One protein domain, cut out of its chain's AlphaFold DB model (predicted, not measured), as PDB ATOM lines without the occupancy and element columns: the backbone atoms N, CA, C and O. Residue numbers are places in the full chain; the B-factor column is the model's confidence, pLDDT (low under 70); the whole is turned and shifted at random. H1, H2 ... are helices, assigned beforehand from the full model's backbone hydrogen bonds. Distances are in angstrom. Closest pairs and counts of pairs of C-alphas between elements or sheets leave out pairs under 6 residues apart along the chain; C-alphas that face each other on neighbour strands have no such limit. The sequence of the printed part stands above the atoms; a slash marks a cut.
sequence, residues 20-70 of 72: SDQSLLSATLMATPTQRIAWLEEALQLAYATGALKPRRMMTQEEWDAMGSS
ATOM      1  N   SER A  20      45.394 -15.807  45.409       83.19
ATOM      2  CA  SER A  20      46.411 -15.841  44.359       83.19
ATOM      3  C   SER A  20      45.765 -15.907  42.979       83.19
ATOM      4  O   SER A  20      46.136 -15.119  42.107       83.19
ATOM      5  N   ASP A  21      44.738 -16.737  42.806       86.62
ATOM      6  CA  ASP A  21      43.941 -16.805  41.584       86.62
ATOM      7  C   ASP A  21      43.254 -15.445  41.298       86.62
ATOM      8  O   ASP A  21      43.206 -14.988  40.152       86.62
ATOM      9  N   GLN A  22      42.750 -14.739  42.327       86.12
ATOM     10  CA  GLN A  22      42.157 -13.394  42.150       86.12
ATOM     11  C   GLN A  22      43.199 -12.341  41.764       86.12
ATOM     12  O   GLN A  22      42.946 -11.487  40.906       86.12
ATOM     13  N   SER A  23      44.377 -12.397  42.384       86.44
ATOM     14  CA  SER A  23      45.486 -11.500  42.067       86.44
ATOM     15  C   SER A  23      45.986 -11.720  40.639       86.44
ATOM     16  O   SER A  23      46.233 -10.751  39.920       86.44
ATOM     17  N   LEU A  24      46.092 -12.977  40.202       87.50
ATOM     18  CA  LEU A  24      46.485 -13.339  38.841       87.50
ATOM     19  C   LEU A  24      45.484 -12.796  37.815       87.50
ATOM     20  O   LEU A  24      45.882 -12.194  36.816       87.50
ATOM     21  N   LEU A  25      44.184 -12.963  38.077       86.56
ATOM     22  CA  LEU A  25      43.131 -12.429  37.218       86.56
ATOM     23  C   LEU A  25      43.237 -10.904  37.109       86.56
ATOM     24  O   LEU A  25      43.230 -10.358  36.009       86.56
ATOM     25  N   SER A  26      43.396 -10.227  38.245       88.00
ATOM     26  CA  SER A  26      43.514  -8.768  38.303       88.00
ATOM     27  C   SER A  26      44.741  -8.268  37.533       88.00
ATOM     28  O   SER A  26      44.626  -7.358  36.713       88.00
ATOM     29  N   ALA A  27      45.899  -8.909  37.718       86.06
ATOM     30  CA  ALA A  27      47.116  -8.599  36.969       86.06
ATOM     31  C   ALA A  27      46.929  -8.818  35.459       86.06
ATOM     32  O   ALA A  27      47.371  -8.004  34.650       86.06
ATOM     33  N   THR A  28      46.210  -9.875  35.077       86.62
ATOM     34  CA  THR A  28      45.922 -10.186  33.672       86.62
ATOM     35  C   THR A  28      44.990  -9.158  33.032       86.62
ATOM     36  O   THR A  28      45.185  -8.783  31.875       86.62
ATOM     37  N   LEU A  29      43.996  -8.662  33.775       87.69
ATOM     38  CA  LEU A  29      43.080  -7.620  33.301       87.69
ATOM     39  C   LEU A  29      43.768  -6.259  33.146       87.69
ATOM     40  O   LEU A  29      43.404  -5.497  32.252       87.69
ATOM     41  N   MET A  30      44.765  -5.965  33.984       92.62
ATOM     42  CA  MET A  30      45.556  -4.732  33.906       92.62
ATOM     43  C   MET A  30      46.687  -4.797  32.866       92.62
ATOM     44  O   MET A  30      47.277  -3.769  32.537       92.62
ATOM     45  N   ALA A  31      46.997  -5.982  32.335       90.56
ATOM     46  CA  ALA A  31      48.067  -6.158  31.365       90.56
ATOM     47  C   ALA A  31      47.739  -5.492  30.018       90.56
ATOM     48  O   ALA A  31      46.637  -5.610  29.460       90.56
ATOM     49  N   THR A  32      48.742  -4.834  29.442       94.06
ATOM     50  CA  THR A  32      48.630  -4.246  28.102       94.06
ATOM     51  C   THR A  32      48.365  -5.337  27.054       94.06
ATOM     52  O   THR A  32      48.723  -6.502  27.263       94.06
ATOM     53  N   PRO A  33      47.745  -5.009  25.904       91.94
ATOM     54  CA  PRO A  33      47.563  -5.979  24.823       91.94
ATOM     55  C   PRO A  33      48.872  -6.672  24.418       91.94
ATOM     56  O   PRO A  33      48.891  -7.888  24.258       91.94
ATOM     57  N   THR A  34      49.980  -5.927  24.348       93.69
ATOM     58  CA  THR A  34      51.310  -6.467  24.029       93.69
ATOM     59  C   THR A  34      51.794  -7.480  25.065       93.69
ATOM     60  O   THR A  34      52.276  -8.543  24.693       93.69
ATOM     61  N   GLN A  35      51.623  -7.197  26.360       93.06
ATOM     62  CA  GLN A  35      52.015  -8.126  27.428       93.06
ATOM     63  C   GLN A  35      51.218  -9.430  27.378       93.06
ATOM     64  O   GLN A  35      51.787 -10.507  27.530       93.06
ATOM     65  N   ARG A  36      49.910  -9.349  27.108       92.50
ATOM     66  CA  ARG A  36      49.072 -10.547  26.972       92.50
ATOM     67  C   ARG A  36      49.482 -11.402  25.776       92.50
ATOM     68  O   ARG A  36      49.478 -12.622  25.888       92.50
ATOM     69  N   ILE A  37      49.852 -10.779  24.658       93.81
ATOM     70  CA  ILE A  37      50.357 -11.501  23.482       93.81
ATOM     71  C   ILE A  37      51.668 -12.219  23.819       93.81
ATOM     72  O   ILE A  37      51.767 -13.413  23.556       93.81
ATOM     73  N   ALA A  38      52.614 -11.541  24.475       94.12
ATOM     74  CA  ALA A  38      53.880 -12.156  24.877       94.12
ATOM     75  C   ALA A  38      53.666 -13.399  25.763       94.12
ATOM     76  O   ALA A  38      54.252 -14.448  25.513       94.12
ATOM     77  N   TRP A  39      52.747 -13.336  26.735       93.06
ATOM     78  CA  TRP A  39      52.413 -14.501  27.566       93.06
ATOM     79  C   TRP A  39      51.806 -15.659  26.775       93.06
ATOM     80  O   TRP A  39      52.080 -16.821  27.071       93.06
ATOM     81  N   LEU A  40      50.980 -15.365  25.770       92.88
ATOM     82  CA  LEU A  40      50.426 -16.402  24.901       92.88
ATOM     83  C   LEU A  40      51.517 -17.056  24.050       92.88
ATOM     84  O   LEU A  40      51.496 -18.272  23.873       92.88
ATOM     85  N   GLU A  41      52.475 -16.278  23.550       94.94
ATOM     86  CA  GLU A  41      53.617 -16.798  22.794       94.94
ATOM     87  C   GLU A  41      54.492 -17.715  23.657       94.94
ATOM     88  O   GLU A  41      54.822 -18.823  23.230       94.94
ATOM     89  N   GLU A  42      54.788 -17.315  24.895       93.62
ATOM     90  CA  GLU A  42      55.518 -18.145  25.861       93.62
ATOM     91  C   GLU A  42      54.758 -19.435  26.202       93.62
ATOM     92  O   GLU A  42      55.326 -20.530  26.166       93.62
ATOM     93  N   ALA A  43      53.453 -19.334  26.474       93.12
ATOM     94  CA  ALA A  43      52.616 -20.497  26.760       93.12
ATOM     95  C   ALA A  43      52.570 -21.471  25.572       93.12
ATOM     96  O   ALA A  43      52.636 -22.688  25.762       93.12
ATOM     97  N   LEU A  44      52.508 -20.953  24.340       92.06
ATOM     98  CA  LEU A  44      52.572 -21.766  23.127       92.06
ATOM     99  C   LEU A  44      53.923 -22.468  22.992       92.06
ATOM    100  O   LEU A  44      53.951 -23.670  22.717       92.06
ATOM    101  N   GLN A  45      55.032 -21.758  23.207       92.31
ATOM    102  CA  GLN A  45      56.373 -22.348  23.161       92.31
ATOM    103  C   GLN A  45      56.518 -23.487  24.173       92.31
ATOM    104  O   GLN A  45      56.958 -24.578  23.806       92.31
ATOM    105  N   LEU A  46      56.081 -23.271  25.417       93.12
ATOM    106  CA  LEU A  46      56.070 -24.302  26.457       93.12
ATOM    107  C   LEU A  46      55.209 -25.502  26.057       93.12
ATOM    108  O   LEU A  46      55.624 -26.650  26.217       93.12
ATOM    109  N   ALA A  47      54.025 -25.262  25.503       92.25
ATOM    110  CA  ALA A  47      53.120 -26.331  25.114       92.25
ATOM    111  C   ALA A  47      53.663 -27.171  23.940       92.25
ATOM    112  O   ALA A  47      53.474 -28.388  23.922       92.25
ATOM    113  N   TYR A  48      54.391 -26.568  22.995       90.44
ATOM    114  CA  TYR A  48      55.118 -27.322  21.967       90.44
ATOM    115  C   TYR A  48      56.326 -28.070  22.542       90.44
ATOM    116  O   TYR A  48      56.513 -29.243  22.229       90.44
ATOM    117  N   ALA A  49      57.120 -27.427  23.404       91.00
ATOM    118  CA  ALA A  49      58.314 -28.031  24.001       91.00
ATOM    119  C   ALA A  49      57.982 -29.240  24.889       91.00
ATOM    120  O   ALA A  49      58.725 -30.217  24.924       91.00
ATOM    121  N   THR A  50      56.846 -29.192  25.581       94.00
ATOM    122  CA  THR A  50      56.354 -30.281  26.440       94.00
ATOM    123  C   THR A  50      55.568 -31.350  25.676       94.00
ATOM    124  O   THR A  50      55.189 -32.362  26.259       94.00
ATOM    125  N   GLY A  51      55.300 -31.144  24.381       90.31
ATOM    126  CA  GLY A  51      54.477 -32.043  23.569       90.31
ATOM    127  C   GLY A  51      52.977 -31.999  23.892       90.31
ATOM    128  O   GLY A  51      52.225 -32.827  23.380       90.31
ATOM    129  N   ALA A  52      52.526 -31.039  24.709       91.69
ATOM    130  CA  ALA A  52      51.108 -30.817  24.993       91.69
ATOM    131  C   ALA A  52      50.331 -30.392  23.735       91.69
ATOM    132  O   ALA A  52      49.165 -30.753  23.564       91.69
ATOM    133  N   LEU A  53      50.989 -29.661  22.828       86.19
ATOM    134  CA  LEU A  53      50.467 -29.357  21.500       86.19
ATOM    135  C   LEU A  53      51.138 -30.221  20.437       86.19
ATOM    136  O   LEU A  53      52.360 -30.361  20.383       86.19
ATOM    137  N   LYS A  54      50.318 -30.756  19.528       83.00
ATOM    138  CA  LYS A  54      50.815 -31.409  18.316       83.00
ATOM    139  C   LYS A  54      51.467 -30.353  17.422       83.00
ATOM    140  O   LYS A  54      50.846 -29.307  17.224       83.00
ATOM    141  N   PRO A  55      52.650 -30.626  16.838       76.19
ATOM    142  CA  PRO A  55      53.257 -29.743  15.852       76.19
ATOM    143  C   PRO A  55      52.228 -29.367  14.793       76.19
ATOM    144  O   PRO A  55      51.572 -30.242  14.215       76.19
ATOM    145  N   ARG A  56      52.046 -28.062  14.586       72.19
ATOM    146  CA  ARG A  56      51.083 -27.558  13.614       72.19
ATOM    147  C   ARG A  56      51.508 -28.089  12.249       72.19
ATOM    148  O   ARG A  56      52.596 -27.765  11.774       72.19
ATOM    149  N   ARG A  57      50.685 -28.944  11.635       75.25
ATOM    150  CA  ARG A  57      50.889 -29.289  10.226       75.25
ATOM    151  C   ARG A  57      50.769 -27.986   9.446       75.25
ATOM    152  O   ARG A  57      49.858 -27.202   9.711       75.25
ATOM    153  N   MET A  58      51.724 -27.740   8.552       66.81
ATOM    154  CA  MET A  58      51.604 -26.675   7.562       66.81
ATOM    155  C   MET A  58      50.347 -26.999   6.761       66.81
ATOM    156  O   MET A  58      50.327 -27.968   6.008       66.81
ATOM    157  N   MET A  59      49.279 -26.267   7.047       70.81
ATOM    158  CA  MET A  59      48.007 -26.394   6.357       70.81
ATOM    159  C   MET A  59      48.219 -25.867   4.938       70.81
ATOM    160  O   MET A  59      48.876 -24.829   4.775       70.81
ATOM    161  N   THR A  60      47.773 -26.601   3.919       79.25
ATOM    162  CA  THR A  60      48.011 -26.189   2.529       79.25
ATOM    163  C   THR A  60      47.196 -24.938   2.204       79.25
ATOM    164  O   THR A  60      46.231 -24.604   2.895       79.25
ATOM    165  N   GLN A  61      47.595 -24.207   1.160       72.69
ATOM    166  CA  GLN A  61      46.870 -23.011   0.721       72.69
ATOM    167  C   GLN A  61      45.398 -23.336   0.412       72.69
ATOM    168  O   GLN A  61      44.516 -22.570   0.789       72.69
ATOM    169  N   GLU A  62      45.118 -24.507  -0.174       76.69
ATOM    170  CA  GLU A  62      43.743 -24.919  -0.472       76.69
ATOM    171  C   GLU A  62      42.911 -25.151   0.799       76.69
ATOM    172  O   GLU A  62      41.727 -24.814   0.847       76.69
ATOM    173  N   GLU A  63      43.525 -25.695   1.853       77.94
ATOM    174  CA  GLU A  63      42.873 -25.915   3.147       77.94
ATOM    175  C   GLU A  63      42.574 -24.588   3.874       77.94
ATOM    176  O   GLU A  63      41.546 -24.461   4.547       77.94
ATOM    177  N   TRP A  64      43.442 -23.584   3.714       75.81
ATOM    178  CA  TRP A  64      43.210 -22.224   4.210       75.81
ATOM    179  C   TRP A  64      42.042 -21.537   3.502       75.81
ATOM    180  O   TRP A  64      41.154 -20.995   4.170       75.81
ATOM    181  N   ASP A  65      42.018 -21.600   2.171       79.94
ATOM    182  CA  ASP A  65      40.972 -20.981   1.353       79.94
ATOM    183  C   ASP A  65      39.599 -21.624   1.636       79.94
ATOM    184  O   ASP A  65      38.597 -20.922   1.801       79.94
ATOM    185  N   ALA A  66      39.554 -22.948   1.835       78.25
ATOM    186  CA  ALA A  66      38.335 -23.672   2.198       78.25
ATOM    187  C   ALA A  66      37.749 -23.253   3.564       78.25
ATOM    188  O   ALA A  66      36.527 -23.169   3.715       78.25
ATOM    189  N   MET A  67      38.587 -22.948   4.564       74.06
ATOM    190  CA  MET A  67      38.110 -22.466   5.871       74.06
ATOM    191  C   MET A  67      37.569 -21.030   5.817       74.06
ATOM    192  O   MET A  67      36.639 -20.701   6.560       74.06
ATOM    193  N   GLY A  68      38.129 -20.181   4.949       69.75
ATOM    194  CA  GLY A  68      37.649 -18.814   4.720       69.75
ATOM    195  C   GLY A  68      36.301 -18.768   3.996       69.75
ATOM    196  O   GLY A  68      35.461 -17.922   4.308       69.75
ATOM    197  N   SER A  69      36.061 -19.717   3.090       63.22
ATOM    198  CA  SER A  69      34.811 -19.816   2.325       63.22
ATOM    199  C   SER A  69      33.618 -20.338   3.126       63.22
ATOM    200  O   SER A  69      32.486 -20.163   2.693       63.22
ATOM    201  N   SER A  70      33.825 -20.925   4.307       60.78
ATOM    202  CA  SER A  70      32.736 -21.496   5.116       60.78
ATOM    203  C   SER A  70      31.906 -20.454   5.901       60.78
ATOM    204  O   SER A  70      31.125 -20.839   6.774       60.78
TER     205      SER A  70
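This is residues 20 to 70 of the 72 residues of an uncharacterized protein of Nitrospira sp. SG-bin1 (UniProt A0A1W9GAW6). An open, zigzag chain of three separate helices: H2, the longest by residues, lies in the middle, H1 folds back from its first end to make a wide V with it, and a long link leads from its other end to H3, which stands free far from both. There is no common core. The printed part has 51 residues with three named helices, in the order H1, H2, H3, and no named strand; its class is all helix. It is extended, with a radius of gyration of the C-alphas of 16.2 A, and elongated, spanning 45 by 28 by 17 A.

H1 is residues 20 to 30, 15.3 A from first to last C-alpha, and begins with C-alpha 20 at (46.411, -15.841, 44.359). H2 is residues 33 to 49, 24.5 A long, beginning with C-alpha 33 at (47.563, -5.979, 24.823). H3 is residues 61 to 69, 12.6 A long, and ends with C-alpha 69 at (34.811, -19.816, 2.325).

H1 and H2 are close but not clearly touching; their closest C-alphas, those of Thr 28 and Arg 36, are 7.4 A apart. They run opposite ways at a steep tilt of 53 degrees. H3 is apart from H1 and from H2. In H1, H2 and H3 every O i to N i+4 pair is within hydrogen-bond range.

The two C-alphas farthest apart, those of Ser 20 and Glu 62, are 45.8 A apart. The printed part has no cut. The link from H1 to H2 is tight, with 2 residues, and that from H2 to H3 is long, with 11. Residues 20 to 27, 29 to 35 and 57 to 70 stand free. The mean pLDDT of the printed part is 85.0; residue 58 and residues 68 to 70 are under 70.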